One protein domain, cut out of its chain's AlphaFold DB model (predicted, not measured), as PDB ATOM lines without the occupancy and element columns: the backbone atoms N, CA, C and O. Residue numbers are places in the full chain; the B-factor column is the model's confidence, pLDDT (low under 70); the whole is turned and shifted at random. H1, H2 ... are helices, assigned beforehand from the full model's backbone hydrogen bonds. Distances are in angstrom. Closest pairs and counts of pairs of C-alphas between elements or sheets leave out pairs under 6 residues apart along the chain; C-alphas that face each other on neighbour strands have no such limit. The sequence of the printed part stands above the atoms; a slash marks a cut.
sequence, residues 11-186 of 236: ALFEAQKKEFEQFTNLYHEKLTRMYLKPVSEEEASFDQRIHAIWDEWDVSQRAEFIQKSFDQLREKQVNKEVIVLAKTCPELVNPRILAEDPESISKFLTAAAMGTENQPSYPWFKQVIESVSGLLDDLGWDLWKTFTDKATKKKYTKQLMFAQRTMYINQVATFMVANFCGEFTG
ATOM      1  N   ALA A  11     243.989 183.969 194.073       81.62
ATOM      2  CA  ALA A  11     244.681 182.685 193.976       81.62
ATOM      3  C   ALA A  11     244.687 181.936 195.315       81.62
ATOM      4  O   ALA A  11     244.511 180.717 195.347       81.62
ATOM      5  N   LEU A  12     244.829 182.662 196.428       79.94
ATOM      6  CA  LEU A  12     244.749 182.069 197.761       79.94
ATOM      7  C   LEU A  12     243.350 181.505 198.039       79.94
ATOM      8  O   LEU A  12     243.228 180.403 198.572       79.94
ATOM      9  N   PHE A  13     242.303 182.248 197.671       84.81
ATOM     10  CA  PHE A  13     240.930 181.768 197.800       84.81
ATOM     11  C   PHE A  13     240.726 180.449 197.047       84.81
ATOM     12  O   PHE A  13     240.211 179.495 197.628       84.81
ATOM     13  N   GLU A  14     241.149 180.381 195.781       87.00
ATOM     14  CA  GLU A  14     240.987 179.169 194.971       87.00
ATOM     15  C   GLU A  14     241.766 177.988 195.563       87.00
ATOM     16  O   GLU A  14     241.255 176.870 195.604       87.00
ATOM     17  N   ALA A  15     242.970 178.227 196.094       87.06
ATOM     18  CA  ALA A  15     243.753 177.191 196.764       87.06
ATOM     19  C   ALA A  15     243.036 176.633 198.006       87.06
ATOM     20  O   ALA A  15     242.915 175.416 198.147       87.06
ATOM     21  N   GLN A  16     242.511 177.505 198.874       84.44
ATOM     22  CA  GLN A  16     241.783 177.090 200.081       84.44
ATOM     23  C   GLN A  16     240.474 176.375 199.749       84.44
ATOM     24  O   GLN A  16     240.144 175.350 200.343       84.44
ATOM     25  N   LYS A  17     239.722 176.899 198.779       88.50
ATOM     26  CA  LYS A  17     238.485 176.271 198.320       88.50
ATOM     27  C   LYS A  17     238.760 174.872 197.765       88.50
ATOM     28  O   LYS A  17     238.063 173.931 198.132       88.50
ATOM     29  N   LYS A  18     239.811 174.719 196.957       89.19
ATOM     30  CA  LYS A  18     240.233 173.425 196.412       89.19
ATOM     31  C   LYS A  18     240.647 172.436 197.503       89.19
ATOM     32  O   LYS A  18     240.315 171.260 197.403       89.19
ATOM     33  N   GLU A  19     241.345 172.890 198.541       87.31
ATOM     34  CA  GLU A  19     241.688 172.054 199.699       87.31
ATOM     35  C   GLU A  19     240.420 171.512 200.379       87.31
ATOM     36  O   GLU A  19     240.293 170.308 200.611       87.31
ATOM     37  N   PHE A  20     239.426 172.369 200.617       88.62
ATOM     38  CA  PHE A  20     238.136 171.947 201.164       88.62
ATOM     39  C   PHE A  20     237.367 170.989 200.267       88.62
ATOM     40  O   PHE A  20     236.777 170.032 200.768       88.62
ATOM     41  N   GLU A  21     237.376 171.212 198.956       90.81
ATOM     42  CA  GLU A  21     236.763 170.306 197.986       90.81
ATOM     43  C   GLU A  21     237.452 168.933 198.001       90.81
ATOM     44  O   GLU A  21     236.778 167.908 197.992       90.81
ATOM     45  N   GLN A  22     238.783 168.881 198.114       87.12
ATOM     46  CA  GLN A  22     239.528 167.623 198.225       87.12
ATOM     47  C   GLN A  22     239.155 166.840 199.489       87.12
ATOM     48  O   GLN A  22     238.872 165.642 199.405       87.12
ATOM     49  N   PHE A  23     239.104 167.504 200.647       86.50
ATOM     50  CA  PHE A  23     238.657 166.866 201.886       86.50
ATOM     51  C   PHE A  23     237.190 166.443 201.814       86.50
ATOM     52  O   PHE A  23     236.849 165.339 202.238       86.50
ATOM     53  N   THR A  24     236.334 167.290 201.243       91.62
ATOM     54  CA  THR A  24     234.920 166.977 201.012       91.62
ATOM     55  C   THR A  24     234.786 165.701 200.199       91.62
ATOM     56  O   THR A  24     234.115 164.783 200.652       91.62
ATOM     57  N   ASN A  25     235.464 165.602 199.055       89.62
ATOM     58  CA  ASN A  25     235.369 164.447 198.164       89.62
ATOM     59  C   ASN A  25     235.768 163.144 198.869       89.62
ATOM     60  O   ASN A  25     235.070 162.141 198.734       89.62
ATOM     61  N   LEU A  26     236.832 163.175 199.682       87.00
ATOM     62  CA  LEU A  26     237.278 162.020 200.466       87.00
ATOM     63  C   LEU A  26     236.191 161.517 201.431       87.00
ATOM     64  O   LEU A  26     235.948 160.311 201.529       87.00
ATOM     65  N   TYR A  27     235.550 162.425 202.172       89.31
ATOM     66  CA  TYR A  27     234.494 162.054 203.116       89.31
ATOM     67  C   TYR A  27     233.186 161.702 202.410       89.31
ATOM     68  O   TYR A  27     232.522 160.753 202.813       89.31
ATOM     69  N   HIS A  28     232.849 162.417 201.342       91.50
ATOM     70  CA  HIS A  28     231.634 162.213 200.569       91.50
ATOM     71  C   HIS A  28     231.613 160.835 199.905       91.50
ATOM     72  O   HIS A  28     230.643 160.099 200.057       91.50
ATOM     73  N   GLU A  29     232.705 160.420 199.253       88.12
ATOM     74  CA  GLU A  29     232.809 159.078 198.663       88.12
ATOM     75  C   GLU A  29     232.593 157.988 199.723       88.12
ATOM     76  O   GLU A  29     231.826 157.039 199.525       88.12
ATOM     77  N   LYS A  30     233.233 158.148 200.889       88.06
ATOM     78  CA  LYS A  30     233.095 157.214 202.006       88.06
ATOM     79  C   LYS A  30     231.663 157.188 202.547       88.06
ATOM     80  O   LYS A  30     231.130 156.102 202.764       88.06
ATOM     81  N   LEU A  31     231.052 158.352 202.762       90.00
ATOM     82  CA  LEU A  31     229.680 158.494 203.241       90.00
ATOM     83  C   LEU A  31     228.696 157.824 202.282       90.00
ATOM     84  O   LEU A  31     227.959 156.933 202.691       90.00
ATOM     85  N   THR A  32     228.744 158.187 201.003       89.31
ATOM     86  CA  THR A  32     227.873 157.656 199.951       89.31
ATOM     87  C   THR A  32     227.985 156.139 199.844       89.31
ATOM     88  O   THR A  32     226.969 155.446 199.783       89.31
ATOM     89  N   ARG A  33     229.206 155.594 199.915       87.06
ATOM     90  CA  ARG A  33     229.429 154.142 199.906       87.06
ATOM     91  C   ARG A  33     228.805 153.431 201.107       87.06
ATOM     92  O   ARG A  33     228.362 152.299 200.948       87.06
ATOM     93  N   MET A  34     228.828 154.037 202.292       84.25
ATOM     94  CA  MET A  34     228.291 153.421 203.511       84.25
ATOM     95  C   MET A  34     226.774 153.606 203.652       84.25
ATOM     96  O   MET A  34     226.118 152.726 204.193       84.25
ATOM     97  N   TYR A  35     226.238 154.740 203.196       88.25
ATOM     98  CA  TYR A  35     224.859 155.154 203.458       88.25
ATOM     99  C   TYR A  35     223.901 154.853 202.295       88.25
ATOM    100  O   TYR A  35     222.818 154.324 202.525       88.25
ATOM    101  N   LEU A  36     224.290 155.146 201.046       84.12
ATOM    102  CA  LEU A  36     223.396 154.990 199.889       84.12
ATOM    103  C   LEU A  36     223.456 153.607 199.241       84.12
ATOM    104  O   LEU A  36     222.561 153.264 198.472       84.12
ATOM    105  N   LYS A  37     224.509 152.819 199.488       75.50
ATOM    106  CA  LYS A  37     224.681 151.524 198.824       75.50
ATOM    107  C   LYS A  37     224.074 150.398 199.675       75.50
ATOM    108  O   LYS A  37     224.690 150.035 200.678       75.50
ATOM    109  N   PRO A  38     222.921 149.816 199.290       63.91
ATOM    110  CA  PRO A  38     222.426 148.612 199.945       63.91
ATOM    111  C   PRO A  38     223.407 147.455 199.710       63.91
ATOM    112  O   PRO A  38     224.083 147.383 198.678       63.91
ATOM    113  N   VAL A  39     223.513 146.566 200.692       63.53
ATOM    114  CA  VAL A  39     224.405 145.397 200.634       63.53
ATOM    115  C   VAL A  39     223.821 144.319 199.706       63.53
ATOM    116  O   VAL A  39     224.581 143.640 199.017       63.53
ATOM    117  N   SER A  40     222.488 144.221 199.624       74.62
ATOM    118  CA  SER A  40     221.723 143.403 198.671       74.62
ATOM    119  C   SER A  40     220.320 143.996 198.448       74.62
ATOM    120  O   SER A  40     219.897 144.870 199.201       74.62
ATOM    121  N   GLU A  41     219.588 143.525 197.430       73.50
ATOM    122  CA  GLU A  41     218.189 143.935 197.166       73.50
ATOM    123  C   GLU A  41     217.207 143.494 198.268       73.50
ATOM    124  O   GLU A  41     216.113 144.039 198.384       73.50
ATOM    125  N   GLU A  42     217.609 142.523 199.086       75.25
ATOM    126  CA  GLU A  42     216.807 141.936 200.164       75.25
ATOM    127  C   GLU A  42     217.104 142.578 201.534       75.25
ATOM    128  O   GLU A  42     216.353 142.367 202.489       75.25
ATOM    129  N   GLU A  43     218.192 143.353 201.660       72.81
ATOM    130  CA  GLU A  43     218.570 144.009 202.915       72.81
ATOM    131  C   GLU A  43     217.841 145.347 203.083       72.81
ATOM    132  O   GLU A  43     217.740 146.154 202.157       72.81
ATOM    133  N   ALA A  44     217.367 145.605 204.305       78.88
ATOM    134  CA  ALA A  44     216.792 146.890 204.672       78.88
ATOM    135  C   ALA A  44     217.763 148.042 204.353       78.88
ATOM    136  O   ALA A  44     218.975 147.937 204.575       78.88
ATOM    137  N   SER A  45     217.226 149.165 203.873       85.69
ATOM    138  CA  SER A  45     218.025 150.358 203.607       85.69
ATOM    139  C   SER A  45     218.736 150.828 204.878       85.69
ATOM    140  O   SER A  45     218.300 150.554 206.003       85.69
ATOM    141  N   PHE A  46     219.840 151.564 204.721       86.38
ATOM    142  CA  PHE A  46     220.550 152.124 205.872       86.38
ATOM    143  C   PHE A  46     219.606 152.949 206.756       86.38
ATOM    144  O   PHE A  46     219.645 152.839 207.978       86.38
ATOM    145  N   ASP A  47     218.703 153.700 206.129       88.12
ATOM    146  CA  ASP A  47     217.687 154.502 206.801       88.12
ATOM    147  C   ASP A  47     216.719 153.662 207.636       88.12
ATOM    148  O   ASP A  47     216.502 153.947 208.811       88.12
ATOM    149  N   GLN A  48     216.202 152.567 207.074       85.81
ATOM    150  CA  GLN A  48     215.337 151.641 207.810       85.81
ATOM    151  C   GLN A  48     216.045 151.074 209.046       85.81
ATOM    152  O   GLN A  48     215.437 150.931 210.107       85.81
ATOM    153  N   ARG A  49     217.348 150.793 208.935       85.62
ATOM    154  CA  ARG A  49     218.168 150.313 210.054       85.62
ATOM    155  C   ARG A  49     218.435 151.401 211.093       85.62
ATOM    156  O   ARG A  49     218.415 151.091 212.281       85.62
ATOM    157  N   ILE A  50     218.666 152.652 210.672       88.38
ATOM    158  CA  ILE A  50     218.759 153.795 211.593       88.38
ATOM    159  C   ILE A  50     217.470 153.885 212.397       88.38
ATOM    160  O   ILE A  50     217.547 153.865 213.618       88.38
ATOM    161  N   HIS A  51     216.309 153.941 211.737       86.50
ATOM    162  CA  HIS A  51     215.019 154.097 212.410       86.50
ATOM    163  C   HIS A  51     214.760 152.993 213.437       86.50
ATOM    164  O   HIS A  51     214.373 153.296 214.562       86.50
ATOM    165  N   ALA A  52     215.086 151.739 213.102       84.19
ATOM    166  CA  ALA A  52     214.938 150.611 214.019       84.19
ATOM    167  C   ALA A  52     215.695 150.792 215.349       84.19
ATOM    168  O   ALA A  52     215.200 150.367 216.385       84.19
ATOM    169  N   ILE A  53     216.872 151.431 215.337       84.00
ATOM    170  CA  ILE A  53     217.644 151.722 216.558       84.00
ATOM    171  C   ILE A  53     217.229 153.059 217.174       84.00
ATOM    172  O   ILE A  53     217.094 153.191 218.389       84.00
ATOM    173  N   TRP A  54     217.063 154.079 216.337       86.12
ATOM    174  CA  TRP A  54     216.846 155.454 216.763       86.12
ATOM    175  C   TRP A  54     215.536 155.604 217.534       86.12
ATOM    176  O   TRP A  54     215.498 156.339 218.522       86.12
ATOM    177  N   ASP A  55     214.490 154.872 217.144       85.25
ATOM    178  CA  ASP A  55     213.183 154.888 217.806       85.25
ATOM    179  C   ASP A  55     213.216 154.286 219.218       85.25
ATOM    180  O   ASP A  55     212.442 154.708 220.077       85.25
ATOM    181  N   GLU A  56     214.153 153.378 219.498       83.94
ATOM    182  CA  GLU A  56     214.354 152.814 220.840       83.94
ATOM    183  C   GLU A  56     215.074 153.786 221.787       83.94
ATOM    184  O   GLU A  56     214.981 153.665 223.013       83.94
ATOM    185  N   TRP A  57     215.814 154.752 221.239       85.75
ATOM    186  CA  TRP A  57     216.596 155.708 222.017       85.75
ATOM    187  C   TRP A  57     215.756 156.908 222.447       85.75
ATOM    188  O   TRP A  57     215.038 157.509 221.650       85.75
ATOM    189  N   ASP A  58     215.917 157.333 223.699       87.00
ATOM    190  CA  ASP A  58     215.402 158.631 224.130       87.00
ATOM    191  C   ASP A  58     216.214 159.796 223.523       87.00
ATOM    192  O   ASP A  58     217.341 159.636 223.038       87.00
ATOM    193  N   VAL A  59     215.653 161.008 223.576       84.94
ATOM    194  CA  VAL A  59     216.274 162.228 223.022       84.94
ATOM    195  C   VAL A  59     217.669 162.494 223.604       84.94
ATOM    196  O   VAL A  59     218.532 163.027 222.907       84.94
ATOM    197  N   SER A  60     217.925 162.119 224.861       86.56
ATOM    198  CA  SER A  60     219.235 162.333 225.489       86.56
ATOM    199  C   SER A  60     220.284 161.384 224.916       86.56
ATOM    200  O   SER A  60     221.394 161.823 224.623       86.56
ATOM    201  N   GLN A  61     219.928 160.116 224.702       88.19
ATOM    202  CA  GLN A  61     220.805 159.123 224.073       88.19
ATOM    203  C   GLN A  61     221.127 159.495 222.621       88.19
ATOM    204  O   GLN A  61     222.293 159.502 222.227       88.19
ATOM    205  N   ARG A  62     220.113 159.903 221.847       90.50
ATOM    206  CA  ARG A  62     220.293 160.414 220.477       90.50
ATOM    207  C   ARG A  62     221.224 161.627 220.452       90.50
ATOM    208  O   ARG A  62     222.166 161.678 219.661       90.50
ATOM    209  N   ALA A  63     221.009 162.584 221.356       88.56
ATOM    210  CA  ALA A  63     221.854 163.767 221.458       88.56
ATOM    211  C   ALA A  63     223.305 163.420 221.841       88.56
ATOM    212  O   ALA A  63     224.230 163.993 221.268       88.56
ATOM    213  N   GLU A  64     223.524 162.467 222.754       89.44
ATOM    214  CA  GLU A  64     224.863 161.980 223.119       89.44
ATOM    215  C   GLU A  64     225.568 161.311 221.926       89.44
ATOM    216  O   GLU A  64     226.752 161.560 221.684       89.44
ATOM    217  N   PHE A  65     224.841 160.521 221.132       90.19
ATOM    218  CA  PHE A  65     225.364 159.898 219.916       90.19
ATOM    219  C   PHE A  65     225.833 160.936 218.882       90.19
ATOM    220  O   PHE A  65     226.948 160.847 218.348       90.19
ATOM    221  N   ILE A  66     225.007 161.957 218.628       89.88
ATOM    222  CA  ILE A  66     225.345 163.074 217.734       89.88
ATOM    223  C   ILE A  66     226.569 163.820 218.273       89.88
ATOM    224  O   ILE A  66     227.544 164.024 217.544       89.88
ATOM    225  N   GLN A  67     226.557 164.150 219.568       88.88
ATOM    226  CA  GLN A  67     227.639 164.872 220.229       88.88
ATOM    227  C   GLN A  67     228.970 164.120 220.138       88.88
ATOM    228  O   GLN A  67     229.989 164.731 219.840       88.88
ATOM    229  N   LYS A  68     228.979 162.791 220.297       88.50
ATOM    230  CA  LYS A  68     230.188 161.966 220.147       88.50
ATOM    231  C   LYS A  68     230.801 162.086 218.751       88.50
ATOM    232  O   LYS A  68     232.022 162.107 218.610       88.50
ATOM    233  N   SER A  69     229.967 162.153 217.716       88.06
ATOM    234  CA  SER A  69     230.424 162.306 216.327       88.06
ATOM    235  C   SER A  69     230.998 163.708 216.091       88.06
ATOM    236  O   SER A  69     232.008 163.862 215.406       88.06
ATOM    237  N   PHE A  70     230.405 164.721 216.723       85.69
ATOM    238  CA  PHE A  70     230.906 166.094 216.709       85.69
ATOM    239  C   PHE A  70     232.199 166.273 217.525       85.69
ATOM    240  O   PHE A  70     233.119 166.967 217.094       85.69
ATOM    241  N   ASP A  71     232.334 165.612 218.672       85.12
ATOM    242  CA  ASP A  71     233.536 165.695 219.504       85.12
ATOM    243  C   ASP A  71     234.748 165.043 218.821       85.12
ATOM    244  O   ASP A  71     235.847 165.590 218.898       85.12
ATOM    245  N   GLN A  72     234.552 163.968 218.043       83.88
ATOM    246  CA  GLN A  72     235.608 163.394 217.189       83.88
ATOM    247  C   GLN A  72     236.154 164.393 216.157       83.88
ATOM    248  O   GLN A  72     237.328 164.320 215.778       83.88
ATOM    249  N   LEU A  73     235.316 165.322 215.687       80.25
ATOM    250  CA  LEU A  73     235.765 166.435 214.859       80.25
ATOM    251  C   LEU A  73     236.556 167.438 215.712       80.25
ATOM    252  O   LEU A  73     237.676 167.786 215.348       80.25
ATOM    253  N   ARG A  74     236.014 167.860 216.862       75.94
ATOM    254  CA  ARG A  74     236.631 168.873 217.739       75.94
ATOM    255  C   ARG A  74     238.003 168.486 218.274       75.94
ATOM    256  O   ARG A  74     238.866 169.353 218.334       75.94
ATOM    257  N   GLU A  75     238.228 167.220 218.627       74.38
ATOM    258  CA  GLU A  75     239.535 166.731 219.106       74.38
ATOM    259  C   GLU A  75     240.671 166.982 218.102       74.38
ATOM    260  O   GLU A  75     241.836 167.063 218.485       74.38
ATOM    261  N   LYS A  76     240.335 167.137 216.816       68.50
ATOM    262  CA  LYS A  76     241.290 167.394 215.733       68.50
ATOM    263  C   LYS A  76     241.404 168.871 215.349       68.50
ATOM    264  O   LYS A  76     242.191 169.186 214.461       68.50
ATOM    265  N   GLN A  77     240.611 169.756 215.953       66.19
ATOM    266  CA  GLN A  77     240.513 171.167 215.574       66.19
ATOM    267  C   GLN A  77     241.116 172.083 216.649       66.19
ATOM    268  O   GLN A  77     241.079 171.790 217.844       66.19
ATOM    269  N   VAL A  78     241.636 173.241 216.239       64.12
ATOM    270  CA  VAL A  78     242.060 174.300 217.171       64.12
ATOM    271  C   VAL A  78     240.861 175.135 217.643       64.12
ATOM    272  O   VAL A  78     239.864 175.263 216.941       64.12
ATOM    273  N   ASN A  79     240.960 175.794 218.805       65.81
ATOM    274  CA  ASN A  79     239.844 176.545 219.419       65.81
ATOM    275  C   ASN A  79     239.104 177.519 218.474       65.81
ATOM    276  O   ASN A  79     237.888 177.665 218.570       65.81
ATOM    277  N   LYS A  80     239.813 178.179 217.549       63.53
ATOM    278  CA  LYS A  80     239.202 179.109 216.578       63.53
ATOM    279  C   LYS A  80     238.351 178.397 215.519       63.53
ATOM    280  O   LYS A  80     237.344 178.945 215.086       63.53
ATOM    281  N   GLU A  81     238.720 177.181 215.132       68.44
ATOM    282  CA  GLU A  81     237.957 176.364 214.179       68.44
ATOM    283  C   GLU A  81     236.644 175.888 214.786       68.44
ATOM    284  O   GLU A  81     235.637 175.842 214.092       68.44
ATOM    285  N   VAL A  82     236.624 175.633 216.097       70.69
ATOM    286  CA  VAL A  82     235.404 175.254 216.821       70.69
ATOM    287  C   VAL A  82     234.351 176.367 216.770       70.69
ATOM    288  O   VAL A  82     233.169 176.070 216.639       70.69
ATOM    289  N   ILE A  83     234.755 177.644 216.822       72.44
ATOM    290  CA  ILE A  83     233.825 178.783 216.714       72.44
ATOM    291  C   ILE A  83     233.235 178.871 215.305       72.44
ATOM    292  O   ILE A  83     232.023 179.017 215.157       72.44
ATOM    293  N   VAL A  84     234.082 178.772 214.277       77.94
ATOM    294  CA  VAL A  84     233.631 178.830 212.879       77.94
ATOM    295  C   VAL A  84     232.704 177.660 212.584       77.94
ATOM    296  O   VAL A  84     231.596 177.887 212.118       77.94
ATOM    297  N   LEU A  85     233.101 176.442 212.953       81.44
ATOM    298  CA  LEU A  85     232.273 175.239 212.883       81.44
ATOM    299  C   LEU A  85     230.926 175.433 213.582       81.44
ATOM    300  O   LEU A  85     229.889 175.083 213.029       81.44
ATOM    301  N   ALA A  86     230.924 176.014 214.784       79.81
ATOM    302  CA  ALA A  86     229.692 176.207 215.531       79.81
ATOM    303  C   ALA A  86     228.723 177.189 214.854       79.81
ATOM    304  O   ALA A  86     227.505 177.060 214.951       79.81
ATOM    305  N   LYS A  87     229.274 178.181 214.157       84.69
ATOM    306  CA  LYS A  87     228.511 179.207 213.451       84.69
ATOM    307  C   LYS A  87     228.106 178.768 212.044       84.69
ATOM    308  O   LYS A  87     227.063 179.196 211.564       84.69
ATOM    309  N   THR A  88     228.883 177.923 211.377       88.50
ATOM    310  CA  THR A  88     228.541 177.403 210.047       88.50
ATOM    311  C   THR A  88     227.695 176.136 210.106       88.50
ATOM    312  O   THR A  88     226.981 175.870 209.144       88.50
ATOM    313  N   CYS A  89     227.714 175.390 211.214       92.00
ATOM    314  CA  CYS A  89     226.941 174.161 211.420       92.00
ATOM    315  C   CYS A  89     226.087 174.214 212.700       92.00
ATOM    316  O   CYS A  89     226.306 173.412 213.615       92.00
ATOM    317  N   PRO A  90     225.124 175.149 212.804       90.62
ATOM    318  CA  PRO A  90     224.303 175.313 214.006       90.62
ATOM    319  C   PRO A  90     223.538 174.041 214.414       90.62
ATOM    320  O   PRO A  90     223.364 173.782 215.606       90.62
ATOM    321  N   GLU A  91     223.137 173.215 213.450       89.50
ATOM    322  CA  GLU A  91     222.462 171.931 213.659       89.50
ATOM    323  C   GLU A  91     223.346 170.877 214.342       89.50
ATOM    324  O   GLU A  91     222.836 169.975 215.000       89.50
ATOM    325  N   LEU A  92     224.671 171.005 214.237       87.31
ATOM    326  CA  LEU A  92     225.616 170.116 214.915       87.31
ATOM    327  C   LEU A  92     225.942 170.583 216.336       87.31
ATOM    328  O   LEU A  92     226.285 169.769 217.190       87.31
ATOM    329  N   VAL A  93     225.841 171.889 216.598       84.56
ATOM    330  CA  VAL A  93     226.107 172.481 217.922       84.56
ATOM    331  C   VAL A  93     224.968 172.229 218.885       84.56
ATOM    332  O   VAL A  93     225.194 172.041 220.079       84.56
ATOM    333  N   ASN A  94     223.740 172.264 218.375       86.00
ATOM    334  CA  ASN A  94     222.569 171.907 219.145       86.00
ATOM    335  C   ASN A  94     222.100 170.511 218.716       86.00
ATOM    336  O   ASN A  94     221.202 170.411 217.880       86.00
ATOM    337  N   PRO A  95     222.656 169.431 219.299       82.94
ATOM    338  CA  PRO A  95     222.330 168.067 218.892       82.94
ATOM    339  C   PRO A  95     220.848 167.728 219.086       82.94
ATOM    340  O   PRO A  95     220.362 166.781 218.477       82.94
ATOM    341  N   ARG A  96     220.098 168.511 219.877       84.38
ATOM    342  CA  ARG A  96     218.643 168.345 220.002       84.38
ATOM    343  C   ARG A  96     217.916 168.548 218.679       84.38
ATOM    344  O   ARG A  96     216.968 167.824 218.425       84.38
ATOM    345  N   ILE A  97     218.420 169.432 217.817       86.94
ATOM    346  CA  ILE A  97     217.846 169.684 216.490       86.94
ATOM    347  C   ILE A  97     217.770 168.391 215.669       86.94
ATOM    348  O   ILE A  97     216.780 168.148 214.990       86.94
ATOM    349  N   LEU A  98     218.805 167.552 215.751       88.81
ATOM    350  CA  LEU A  98     218.848 166.270 215.050       88.81
ATOM    351  C   LEU A  98     218.254 165.118 215.881       88.81
ATOM    352  O   LEU A  98     217.854 164.109 215.312       88.81
ATOM    353  N   ALA A  99     218.208 165.245 217.211       89.06
ATOM    354  CA  ALA A  99     217.741 164.201 218.128       89.06
ATOM    355  C   ALA A  99     216.221 164.183 218.360       89.06
ATOM    356  O   ALA A  99     215.690 163.157 218.795       89.06
ATOM    357  N   GLU A 100     215.538 165.309 218.135       82.81
ATOM    358  CA  GLU A 100     214.111 165.477 218.434       82.81
ATOM    359  C   GLU A 100     213.229 164.516 217.635       82.81
ATOM    360  O   GLU A 100     212.337 163.889 218.205       82.81
ATOM    361  N   ASP A 101     213.521 164.344 216.349       82.94
ATOM    362  CA  ASP A 101     212.699 163.567 215.428       82.94
ATOM    363  C   ASP A 101     213.558 162.563 214.634       82.94
ATOM    364  O   ASP A 101     214.598 162.948 214.092       82.94
ATOM    365  N   PRO A 102     213.156 161.280 214.547       74.94
ATOM    366  CA  PRO A 102     213.849 160.278 213.743       74.94
ATOM    367  C   PRO A 102     214.061 160.674 212.281       74.94
ATOM    368  O   PRO A 102     215.094 160.348 211.706       74.94
ATOM    369  N   GLU A 103     213.139 161.421 211.672       88.50
ATOM    370  CA  GLU A 103     213.303 161.861 210.282       88.50
ATOM    371  C   GLU A 103     214.420 162.909 210.134       88.50
ATOM    372  O   GLU A 103     214.997 163.070 209.057       88.50
ATOM    373  N   SER A 104     214.759 163.625 211.210       92.12
ATOM    374  CA  SER A 104     215.784 164.670 211.184       92.12
ATOM    375  C   SER A 104     217.177 164.097 210.929       92.12
ATOM    376  O   SER A 104     217.908 164.620 210.085       92.12
ATOM    377  N   ILE A 105     217.554 162.993 211.579       92.44
ATOM    378  CA  ILE A 105     218.867 162.384 211.321       92.44
ATOM    379  C   ILE A 105     218.965 161.856 209.882       92.44
ATOM    380  O   ILE A 105     219.978 162.086 209.219       92.44
ATOM    381  N   SER A 106     217.897 161.255 209.355       92.75
ATOM    382  CA  SER A 106     217.833 160.789 207.968       92.75
ATOM    383  C   SER A 106     217.929 161.933 206.964       92.75
ATOM    384  O   SER A 106     218.751 161.891 206.048       92.75
ATOM    385  N   LYS A 107     217.168 163.017 207.169       94.50
ATOM    386  CA  LYS A 107     217.244 164.234 206.342       94.50
ATOM    387  C   LYS A 107     218.648 164.832 206.348       94.50
ATOM    388  O   LYS A 107     219.137 165.258 205.302       94.50
ATOM    389  N   PHE A 108     219.307 164.847 207.506       95.50
ATOM    390  CA  PHE A 108     220.683 165.315 207.637       95.50
ATOM    391  C   PHE A 108     221.663 164.447 206.834       95.50
ATOM    392  O   PHE A 108     222.419 164.978 206.015       95.50
ATOM    393  N   LEU A 109     221.639 163.126 207.034       95.31
ATOM    394  CA  LEU A 109     222.553 162.195 206.368       95.31
ATOM    395  C   LEU A 109     222.311 162.133 204.858       95.31
ATOM    396  O   LEU A 109     223.271 162.156 204.090       95.31
ATOM    397  N   THR A 110     221.047 162.147 204.434       95.38
ATOM    398  CA  THR A 110     220.656 162.231 203.023       95.38
ATOM    399  C   THR A 110     221.168 163.514 202.388       95.38
ATOM    400  O   THR A 110     221.792 163.458 201.331       95.38
ATOM    401  N   ALA A 111     220.980 164.669 203.034       96.56
ATOM    402  CA  ALA A 111     221.470 165.931 202.490       96.56
ATOM    403  C   ALA A 111     222.997 165.929 202.325       96.56
ATOM    404  O   ALA A 111     223.488 166.315 201.267       96.56
ATOM    405  N   ALA A 112     223.737 165.424 203.316       96.75
ATOM    406  CA  ALA A 112     225.191 165.292 203.240       96.75
ATOM    407  C   ALA A 112     225.639 164.321 202.127       96.75
ATOM    408  O   ALA A 112     226.546 164.634 201.355       96.75
ATOM    409  N   ALA A 113     224.982 163.163 202.008       95.56
ATOM    410  CA  ALA A 113     225.289 162.149 200.997       95.56
ATOM    411  C   ALA A 113     224.887 162.568 199.573       95.56
ATOM    412  O   ALA A 113     225.460 162.077 198.607       95.56
ATOM    413  N   MET A 114     223.927 163.484 199.426       95.31
ATOM    414  CA  MET A 114     223.510 164.041 198.134       95.31
ATOM    415  C   MET A 114     224.189 165.377 197.794       95.31
ATOM    416  O   MET A 114     223.981 165.892 196.696       95.31
ATOM    417  N   GLY A 115     224.963 165.968 198.712       95.56
ATOM    418  CA  GLY A 115     225.571 167.290 198.522       95.56
ATOM    419  C   GLY A 115     224.548 168.435 198.485       95.56
ATOM    420  O   GLY A 115     224.727 169.418 197.761       95.56
ATOM    421  N   THR A 116     223.431 168.293 199.203       96.88
ATOM    422  CA  THR A 116     222.325 169.265 199.231       96.88
ATOM    423  C   THR A 116     222.200 170.028 200.553       96.88
ATOM    424  O   THR A 116     221.284 170.830 200.713       96.88
ATOM    425  N   GLU A 117     223.151 169.882 201.480       95.75
ATOM    426  CA  GLU A 117     223.155 170.498 202.822       95.75
ATOM    427  C   GLU A 117     223.239 172.038 202.834       95.75
ATOM    428  O   GLU A 117     223.068 172.674 203.877       95.75
ATOM    429  N   ASN A 118     223.514 172.637 201.673       95.56
ATOM    430  CA  ASN A 118     223.566 174.083 201.451       95.56
ATOM    431  C   ASN A 118     222.487 174.574 200.474       95.56
ATOM    432  O   ASN A 118     222.567 175.706 199.995       95.56
ATOM    433  N   GLN A 119     221.508 173.731 200.145       95.81
ATOM    434  CA  GLN A 119     220.409 174.081 199.249       95.81
ATOM    435  C   GLN A 119     219.177 174.544 200.036       95.81
ATOM    436  O   GLN A 119     218.995 174.129 201.181       95.81
ATOM    437  N   PRO A 120     218.279 175.346 199.432       96.50
ATOM    438  CA  PRO A 120     217.036 175.773 200.079       96.50
ATOM    439  C   PRO A 120     216.113 174.633 200.531       96.50
ATOM    440  O   PRO A 120     215.277 174.844 201.401       96.50
ATOM    441  N   SER A 121     216.257 173.441 199.946       94.88
ATOM    442  CA  SER A 121     215.531 172.231 200.343       94.88
ATOM    443  C   SER A 121     216.020 171.624 201.661       94.88
ATOM    444  O   SER A 121     215.331 170.780 202.229       94.88
ATOM    445  N   TYR A 122     217.196 172.021 202.154       95.06
ATOM    446  CA  TYR A 122     217.730 171.522 203.413       95.06
ATOM    447  C   TYR A 122     216.899 172.057 204.595       95.06
ATOM    448  O   TYR A 122     216.729 173.275 204.696       95.06
ATOM    449  N   PRO A 123     216.418 171.203 205.522       93.69
ATOM    450  CA  PRO A 123     215.478 171.624 206.569       93.69
ATOM    451  C   PRO A 123     215.967 172.799 207.424       93.69
ATOM    452  O   PRO A 123     215.178 173.649 207.832       93.69
ATOM    453  N   TRP A 124     217.280 172.887 207.650       94.12
ATOM    454  CA  TRP A 124     217.895 173.925 208.484       94.12
ATOM    455  C   TRP A 124     218.542 175.053 207.679       94.12
ATOM    456  O   TRP A 124     219.253 175.882 208.245       94.12
ATOM    457  N   PHE A 125     218.280 175.138 206.369       94.50
ATOM    458  CA  PHE A 125     218.906 176.126 205.488       94.50
ATOM    459  C   PHE A 125     218.765 177.559 206.012       94.50
ATOM    460  O   PHE A 125     219.748 178.293 206.067       94.50
ATOM    461  N   LYS A 126     217.566 177.951 206.463       94.25
ATOM    462  CA  LYS A 126     217.323 179.298 207.003       94.25
ATOM    463  C   LYS A 126     218.235 179.610 208.196       94.25
ATOM    464  O   LYS A 126     218.899 180.644 208.194       94.25
ATOM    465  N   GLN A 127     218.322 178.693 209.159       92.62
ATOM    466  CA  GLN A 127     219.166 178.841 210.346       92.62
ATOM    467  C   GLN A 127     220.655 178.910 209.980       92.62
ATOM    468  O   GLN A 127     221.398 179.715 210.540       92.62
ATOM    469  N   VAL A 128     221.086 178.107 209.003       92.62
ATOM    470  CA  VAL A 128     222.453 178.142 208.468       92.62
ATOM    471  C   VAL A 128     222.749 179.505 207.839       92.62
ATOM    472  O   VAL A 128     223.768 180.112 208.161       92.62
ATOM    473  N   ILE A 129     221.865 180.025 206.978       92.56
ATOM    474  CA  ILE A 129     222.056 181.338 206.340       92.56
ATOM    475  C   ILE A 129     222.135 182.459 207.379       92.56
ATOM    476  O   ILE A 129     223.010 183.320 207.270       92.56
ATOM    477  N   GLU A 130     221.244 182.461 208.370       92.75
ATOM    478  CA  GLU A 130     221.226 183.460 209.443       92.75
ATOM    479  C   GLU A 130     222.510 183.402 210.279       92.75
ATOM    480  O   GLU A 130     223.164 184.426 210.480       92.75
ATOM    481  N   SER A 131     222.931 182.202 210.685       91.31
ATOM    482  CA  SER A 131     224.135 182.003 211.498       91.31
ATOM    483  C   SER A 131     225.423 182.373 210.751       91.31
ATOM    484  O   SER A 131     226.290 183.056 211.303       91.31
ATOM    485  N   VAL A 132     225.533 182.003 209.469       89.19
ATOM    486  CA  VAL A 132     226.659 182.403 208.610       89.19
ATOM    487  C   VAL A 132     226.663 183.915 208.401       89.19
ATOM    488  O   VAL A 132     227.722 184.529 208.470       89.19
ATOM    489  N   SER A 133     225.504 184.536 208.171       88.94
ATOM    490  CA  SER A 133     225.425 185.993 207.990       88.94
ATOM    491  C   SER A 133     225.871 186.735 209.251       88.94
ATOM    492  O   SER A 133     226.708 187.627 209.148       88.94
ATOM    493  N   GLY A 134     225.410 186.301 210.429       88.50
ATOM    494  CA  GLY A 134     225.831 186.873 211.708       88.50
ATOM    495  C   GLY A 134     227.332 186.723 211.970       88.50
ATOM    496  O   GLY A 134     227.982 187.686 212.358       88.50
ATOM    497  N   LEU A 135     227.918 185.552 211.680       84.75
ATOM    498  CA  LEU A 135     229.373 185.367 211.770       84.75
ATOM    499  C   LEU A 135     230.129 186.345 210.865       84.75
ATOM    500  O   LEU A 135     231.173 186.866 211.246       84.75
ATOM    501  N   LEU A 136     229.640 186.566 209.649       82.38
ATOM    502  CA  LEU A 136     230.313 187.457 208.714       82.38
ATOM    503  C   LEU A 136     230.254 188.922 209.164       82.38
ATOM    504  O   LEU A 136     231.234 189.646 208.979       82.38
ATOM    505  N   ASP A 137     229.144 189.331 209.781       85.19
ATOM    506  CA  ASP A 137     229.015 190.646 210.408       85.19
ATOM    507  C   ASP A 137     229.967 190.789 211.607       85.19
ATOM    508  O   ASP A 137     230.680 191.790 211.690       85.19
ATOM    509  N   ASP A 138     230.078 189.759 212.458       83.06
ATOM    510  CA  ASP A 138     231.018 189.714 213.593       83.06
ATOM    511  C   ASP A 138     232.489 189.828 213.141       83.06
ATOM    512  O   ASP A 138     233.321 190.430 213.820       83.06
ATOM    513  N   LEU A 139     232.829 189.256 211.979       76.62
ATOM    514  CA  LEU A 139     234.183 189.293 211.410       76.62
ATOM    515  C   LEU A 139     234.518 190.623 210.716       76.62
ATOM    516  O   LEU A 139     235.636 190.786 210.222       76.62
ATOM    517  N   GLY A 140     233.571 191.564 210.636       71.31
ATOM    518  CA  GLY A 140     233.799 192.905 210.092       71.31
ATOM    519  C   GLY A 140     234.151 192.945 208.600       71.31
ATOM    520  O   GLY A 140     234.526 193.996 208.093       71.31
ATOM    521  N   TRP A 141     234.023 191.827 207.876       70.25
ATOM    522  CA  TRP A 141     234.304 191.697 206.435       70.25
ATOM    523  C   TRP A 141     235.745 192.023 205.987       70.25
ATOM    524  O   TRP A 141     236.033 192.004 204.787       70.25
ATOM    525  N   ASP A 142     236.673 192.241 206.921       66.31
ATOM    526  CA  ASP A 142     238.066 192.647 206.659       66.31
ATOM    527  C   ASP A 142     239.020 191.478 206.356       66.31
ATOM    528  O   ASP A 142     240.244 191.624 206.342       66.31
ATOM    529  N   LEU A 143     238.462 190.311 206.032       65.31
ATOM    530  CA  LEU A 143     239.206 189.094 205.702       65.31
ATOM    531  C   LEU A 143     239.974 189.177 204.380       65.31
ATOM    532  O   LEU A 143     240.830 188.343 204.133       65.31
ATOM    533  N   TRP A 144     239.684 190.155 203.522       68.62
ATOM    534  CA  TRP A 144     240.333 190.282 202.218       68.62
ATOM    535  C   TRP A 144     240.811 191.715 202.013       68.62
ATOM    536  O   TRP A 144     240.043 192.591 201.613       68.62
ATOM    537  N   LYS A 145     242.084 191.974 202.317       68.19
ATOM    538  CA  LYS A 145     242.682 193.314 202.167       68.19
ATOM    539  C   LYS A 145     242.930 193.702 200.704       68.19
ATOM    540  O   LYS A 145     243.014 194.883 200.397       68.19
ATOM    541  N   THR A 146     243.047 192.708 199.827       70.81
ATOM    542  CA  THR A 146     243.335 192.846 198.391       70.81
ATOM    543  C   THR A 146     242.101 193.207 197.568       70.81
ATOM    544  O   THR A 146     242.215 193.917 196.573       70.81
ATOM    545  N   PHE A 147     240.911 192.765 197.982       74.62
ATOM    546  CA  PHE A 147     239.662 193.195 197.360       74.62
ATOM    547  C   PHE A 147     239.311 194.600 197.846       74.62
ATOM    548  O   PHE A 147     239.286 194.874 199.045       74.62
ATOM    549  N   THR A 148     239.018 195.501 196.919       75.06
ATOM    550  CA  THR A 148     238.606 196.872 197.243       75.06
ATOM    551  C   THR A 148     237.092 196.979 197.404       75.06
ATOM    552  O   THR A 148     236.615 197.774 198.210       75.06
ATOM    553  N   ASP A 149     236.322 196.138 196.708       84.38
ATOM    554  CA  ASP A 149     234.866 196.197 196.720       84.38
ATOM    555  C   ASP A 149     234.230 195.229 197.742       84.38
ATOM    556  O   ASP A 149     234.575 194.050 197.865       84.38
ATOM    557  N   LYS A 150     233.256 195.743 198.503       82.19
ATOM    558  CA  LYS A 150     232.573 195.002 199.576       82.19
ATOM    559  C   LYS A 150     231.761 193.808 199.051       82.19
ATOM    560  O   LYS A 150     231.608 192.813 199.762       82.19
ATOM    561  N   ALA A 151     231.238 193.890 197.827       85.56
ATOM    562  CA  ALA A 151     230.397 192.849 197.240       85.56
ATOM    563  C   ALA A 151     231.204 191.577 196.931       85.56
ATOM    564  O   ALA A 151     230.778 190.476 197.284       85.56
ATOM    565  N   THR A 152     232.400 191.725 196.366       84.44
ATOM    566  CA  THR A 152     233.374 190.661 196.120       84.44
ATOM    567  C   THR A 152     233.829 190.052 197.434       84.44
ATOM    568  O   THR A 152     233.685 188.841 197.602       84.44
ATOM    569  N   LYS A 153     234.247 190.856 198.426       82.50
ATOM    570  CA  LYS A 153     234.591 190.328 199.763       82.50
ATOM    571  C   LYS A 153     233.479 189.442 200.319       82.50
ATOM    572  O   LYS A 153     233.735 188.323 200.766       82.50
ATOM    573  N   LYS A 154     232.230 189.912 200.238       82.38
ATOM    574  CA  LYS A 154     231.056 189.169 200.704       82.38
ATOM    575  C   LYS A 154     230.846 187.872 199.926       82.38
ATOM    576  O   LYS A 154     230.642 186.828 200.541       82.38
ATOM    577  N   LYS A 155     230.925 187.917 198.595       86.62
ATOM    578  CA  LYS A 155     230.777 186.748 197.717       86.62
ATOM    579  C   LYS A 155     231.815 185.670 198.039       86.62
ATOM    580  O   LYS A 155     231.434 184.531 198.299       86.62
ATOM    581  N   TYR A 156     233.095 186.031 198.055       85.88
ATOM    582  CA  TYR A 156     234.203 185.096 198.258       85.88
ATOM    583  C   TYR A 156     234.206 184.513 199.673       85.88
ATOM    584  O   TYR A 156     234.282 183.296 199.834       85.88
ATOM    585  N   THR A 157     234.003 185.346 200.700       83.38
ATOM    586  CA  THR A 157     233.903 184.842 202.080       83.38
ATOM    587  C   THR A 157     232.741 183.866 202.227       83.38
ATOM    588  O   THR A 157     232.911 182.793 202.795       83.38
ATOM    589  N   LYS A 158     231.569 184.198 201.667       86.75
ATOM    590  CA  LYS A 158     230.395 183.321 201.710       86.75
ATOM    591  C   LYS A 158     230.690 181.969 201.054       86.75
ATOM    592  O   LYS A 158     230.422 180.941 201.663       86.75
ATOM    593  N   GLN A 159     231.268 181.959 199.850       89.94
ATOM    594  CA  GLN A 159     231.629 180.716 199.156       89.94
ATOM    595  C   GLN A 159     232.593 179.855 199.976       89.94
ATOM    596  O   GLN A 159     232.395 178.648 200.084       89.94
ATOM    597  N   LEU A 160     233.592 180.482 200.595       87.94
ATOM    598  CA  LEU A 160     234.577 179.784 201.406       87.94
ATOM    599  C   LEU A 160     233.961 179.173 202.676       87.94
ATOM    600  O   LEU A 160     234.253 178.026 203.004       87.94
ATOM    601  N   MET A 161     233.059 179.899 203.349       87.56
ATOM    602  CA  MET A 161     232.316 179.383 204.506       87.56
ATOM    603  C   MET A 161     231.444 178.177 204.138       87.56
ATOM    604  O   MET A 161     231.385 177.217 204.902       87.56
ATOM    605  N   PHE A 162     230.792 178.193 202.969       92.69
ATOM    606  CA  PHE A 162     229.990 177.052 202.511       92.69
ATOM    607  C   PHE A 162     230.843 175.849 202.111       92.69
ATOM    608  O   PHE A 162     230.490 174.732 202.473       92.69
ATOM    609  N   ALA A 163     231.983 176.061 201.449       91.75
ATOM    610  CA  ALA A 163     232.924 174.979 201.154       91.75
ATOM    611  C   ALA A 163     233.450 174.325 202.445       91.75
ATOM    612  O   ALA A 163     233.446 173.103 202.581       91.75
ATOM    613  N   GLN A 164     233.816 175.141 203.440       89.62
ATOM    614  CA  GLN A 164     234.233 174.651 204.752       89.62
ATOM    615  C   GLN A 164     233.113 173.889 205.470       89.62
ATOM    616  O   GLN A 164     233.342 172.827 206.050       89.62
ATOM    617  N   ARG A 165     231.893 174.433 205.440       93.12
ATOM    618  CA  ARG A 165     230.708 173.800 206.017       93.12
ATOM    619  C   ARG A 165     230.480 172.418 205.410       93.12
ATOM    620  O   ARG A 165     230.359 171.456 206.158       93.12
ATOM    621  N   THR A 166     230.460 172.315 204.083       95.31
ATOM    622  CA  THR A 166     230.288 171.046 203.362       95.31
ATOM    623  C   THR A 166     231.313 170.006 203.805       95.31
ATOM    624  O   THR A 166     230.940 168.868 204.104       95.31
ATOM    625  N   MET A 167     232.583 170.400 203.931       93.19
ATOM    626  CA  MET A 167     233.644 169.527 204.435       93.19
ATOM    627  C   MET A 167     233.320 168.999 205.840       93.19
ATOM    628  O   MET A 167     233.356 167.788 206.070       93.19
ATOM    629  N   TYR A 168     232.963 169.882 206.779       91.88
ATOM    630  CA  TYR A 168     232.642 169.479 208.151       91.88
ATOM    631  C   TYR A 168     231.388 168.607 208.244       91.88
ATOM    632  O   TYR A 168     231.379 167.635 209.000       91.88
ATOM    633  N   ILE A 169     230.349 168.918 207.466       94.38
ATOM    634  CA  ILE A 169     229.115 168.130 207.415       94.38
ATOM    635  C   ILE A 169     229.407 166.717 206.914       94.38
ATOM    636  O   ILE A 169     229.040 165.753 207.584       94.38
ATOM    637  N   ASN A 170     230.137 166.574 205.804       94.12
ATOM    638  CA  ASN A 170     230.510 165.262 205.268       94.12
ATOM    639  C   ASN A 170     231.370 164.466 206.257       94.12
ATOM    640  O   ASN A 170     231.175 163.259 206.429       94.12
ATOM    641  N   GLN A 171     232.292 165.130 206.954       91.75
ATOM    642  CA  GLN A 171     233.122 164.492 207.969       91.75
ATOM    643  C   GLN A 171     232.297 163.985 209.163       91.75
ATOM    644  O   GLN A 171     232.450 162.831 209.568       91.75
ATOM    645  N   VAL A 172     231.395 164.807 209.709       92.25
ATOM    646  CA  VAL A 172     230.545 164.420 210.846       92.25
ATOM    647  C   VAL A 172     229.536 163.348 210.448       92.25
ATOM    648  O   VAL A 172     229.404 162.358 211.165       92.25
ATOM    649  N   ALA A 173     228.897 163.475 209.283       95.06
ATOM    650  CA  ALA A 173     228.003 162.454 208.740       95.06
ATOM    651  C   ALA A 173     228.727 161.110 208.555       95.06
ATOM    652  O   ALA A 173     228.208 160.064 208.941       95.06
ATOM    653  N   THR A 174     229.973 161.127 208.065       91.75
ATOM    654  CA  THR A 174     230.812 159.922 207.970       91.75
ATOM    655  C   THR A 174     231.037 159.280 209.341       91.75
ATOM    656  O   THR A 174     230.972 158.056 209.461       91.75
ATOM    657  N   PHE A 175     231.313 160.075 210.380       90.94
ATOM    658  CA  PHE A 175     231.488 159.560 211.741       90.94
ATOM    659  C   PHE A 175     230.187 159.004 212.323       90.94
ATOM    660  O   PHE A 175     230.217 157.934 212.926       90.94
ATOM    661  N   MET A 176     229.053 159.667 212.091       93.00
ATOM    662  CA  MET A 176     227.735 159.173 212.498       93.00
ATOM    663  C   MET A 176     227.428 157.822 211.857       93.00
ATOM    664  O   MET A 176     227.134 156.862 212.563       93.00
ATOM    665  N   VAL A 177     227.571 157.711 210.534       91.94
ATOM    666  CA  VAL A 177     227.329 156.461 209.799       91.94
ATOM    667  C   VAL A 177     228.276 155.355 210.262       91.94
ATOM    668  O   VAL A 177     227.840 154.230 210.484       91.94
ATOM    669  N   ALA A 178     229.554 155.663 210.499       87.69
ATOM    670  CA  ALA A 178     230.495 154.692 211.054       87.69
ATOM    671  C   ALA A 178     230.097 154.224 212.468       87.69
ATOM    672  O   ALA A 178     230.205 153.035 212.770       87.69
ATOM    673  N   ASN A 179     229.613 155.134 213.320       88.88
ATOM    674  CA  ASN A 179     229.112 154.792 214.650       88.88
ATOM    675  C   ASN A 179     227.861 153.899 214.551       88.88
ATOM    676  O   ASN A 179     227.821 152.871 215.220       88.88
ATOM    677  N   PHE A 180     226.908 154.216 213.666       88.94
ATOM    678  CA  PHE A 180     225.728 153.380 213.401       88.94
ATOM    679  C   PHE A 180     226.091 151.987 212.884       88.94
ATOM    680  O   PHE A 180     225.583 151.001 213.404       88.94
ATOM    681  N   CYS A 181     227.011 151.875 211.918       83.31
ATOM    682  CA  CYS A 181     227.529 150.580 211.461       83.31
ATOM    683  C   CYS A 181     228.071 149.746 212.624       83.31
ATOM    684  O   CYS A 181     227.886 148.528 212.690       83.31
ATOM    685  N   GLY A 182     228.743 150.415 213.553       79.56
ATOM    686  CA  GLY A 182     229.186 149.812 214.786       79.56
ATOM    687  C   GLY A 182     228.023 149.296 215.647       79.56
ATOM    688  O   GLY A 182     228.058 148.137 216.059       79.56
ATOM    689  N   GLU A 183     226.995 150.109 215.882       79.25
ATOM    690  CA  GLU A 183     225.797 149.687 216.623       79.25
ATOM    691  C   GLU A 183     225.102 148.491 215.941       79.25
ATOM    692  O   GLU A 183     224.816 147.492 216.597       79.25
ATOM    693  N   PHE A 184     224.944 148.511 214.611       75.69
ATOM    694  CA  PHE A 184     224.332 147.413 213.845       75.69
ATOM    695  C   PHE A 184     225.077 146.082 213.976       75.69
ATOM    696  O   PHE A 184     224.468 145.018 213.972       75.69
ATOM    697  N   THR A 185     226.407 146.131 214.040       70.81
ATOM    698  CA  THR A 185     227.260 144.933 214.091       70.81
ATOM    699  C   THR A 185     227.537 144.467 215.519       70.81
ATOM    700  O   THR A 185     228.218 143.459 215.714       70.81
ATOM    701  N   GLY A 186     227.074 145.213 216.530       61.69
ATOM    702  CA  GLY A 186     227.443 145.005 217.931       61.69
ATOM    703  C   GLY A 186     228.941 145.208 218.215       61.69
ATOM    704  O   GLY A 186     229.414 144.865 219.301       61.69
TER     705      GLY A 186
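This is residues 11 to 186 of the 236 residues of the protein "Hypothetical protein" of Vannella sp. CB-2014 (UniProt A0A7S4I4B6). One long helix, H9, runs nearly the full length of an elongated body, with H1 side by side with it and the shorter helices H3, H4 and H7 crossing it. H8 packs on H4, H2 packs on H7, the short H5 and H6 pack on H3, and residues 39 to 44 stick out. The 176 printed residues hold nine named helices, H1 to H9 in order along the chain, and no named strand; the class is all helix. The whole is compact, with a radius of gyration of the C-alphas of 17.2 A, and spans 58 by 31 by 31 A.

H1, residues 11 to 35, touches H9, residues 150 to 185, at a shallow tilt of 24 degrees, the same way; their closest C-alphas, of Thr 24 and Met 167, are 4.5 A apart. H9 is the hub, touching five other helices. H2, residues 46 to 54, touches residues 102 to 106 of H7, residues 102 to 114, closest at the C-alphas of Asp 47 and Ser 106, 6.4 A. H3, residues 59 to 74, touches residues 171 to 179 of H9 at a steep tilt of 61 degrees, opposite ways, closest at the C-alphas of Ser 69 and Phe 175, 5.5 A. H4, residues 79 to 88, touches H9 and is about perpendicular to it at 85 degrees, with the C-alphas of Thr 88 and Arg 165 closest at 5.8 A. H5, residues 90 to 93, and H6, residues 96 to 99, only just touch, with 3 pairs of C-alphas within 8 A, and only at the corner; their closest C-alphas, of Glu 91 and Ile 97, are 5.9 A apart. H6 touches H3, closest at the C-alphas of Ala 99 and Arg 62, 5.1 A. H7 touches H9 at a steep tilt of 61 degrees, closest at the C-alphas of Ala 112 and Asn 170, 5.7 A. H8, residues 125 to 138, touches H4, closest at the C-alphas of Val 132 and Thr 88, 5.5 A, and is apart from H7. Every O i to N i+4 pair is within hydrogen-bond range in H2, H8 and H9, against 20 of 21 in H1, 11 of 12 in H3, 5 of 6 in H4 and 8 of 9 in H7; H5 and H6 are too short for such a pair.

H1 begins at C-alpha 11, (244.681, 182.685, 193.976), and measures 35.2 A from first to last C-alpha. H3 measures 22.1 A, H7 18.7 A and H8 19.9 A. H9 measures 52.4 A, from C-alpha 150 at (232.573, 195.002, 199.576) to C-alpha 185 at (227.260, 144.933, 214.091).

The C-alphas of Glu 42 and Thr 148, 59.2 A, are the two farthest apart. The printed part has no cut, and the link from H8 to H9 is long, with 11 residues. The mean pLDDT of the printed part is 85.3; residues 38 to 39, 76 to 81, 142 to 145 and 186 are under 70.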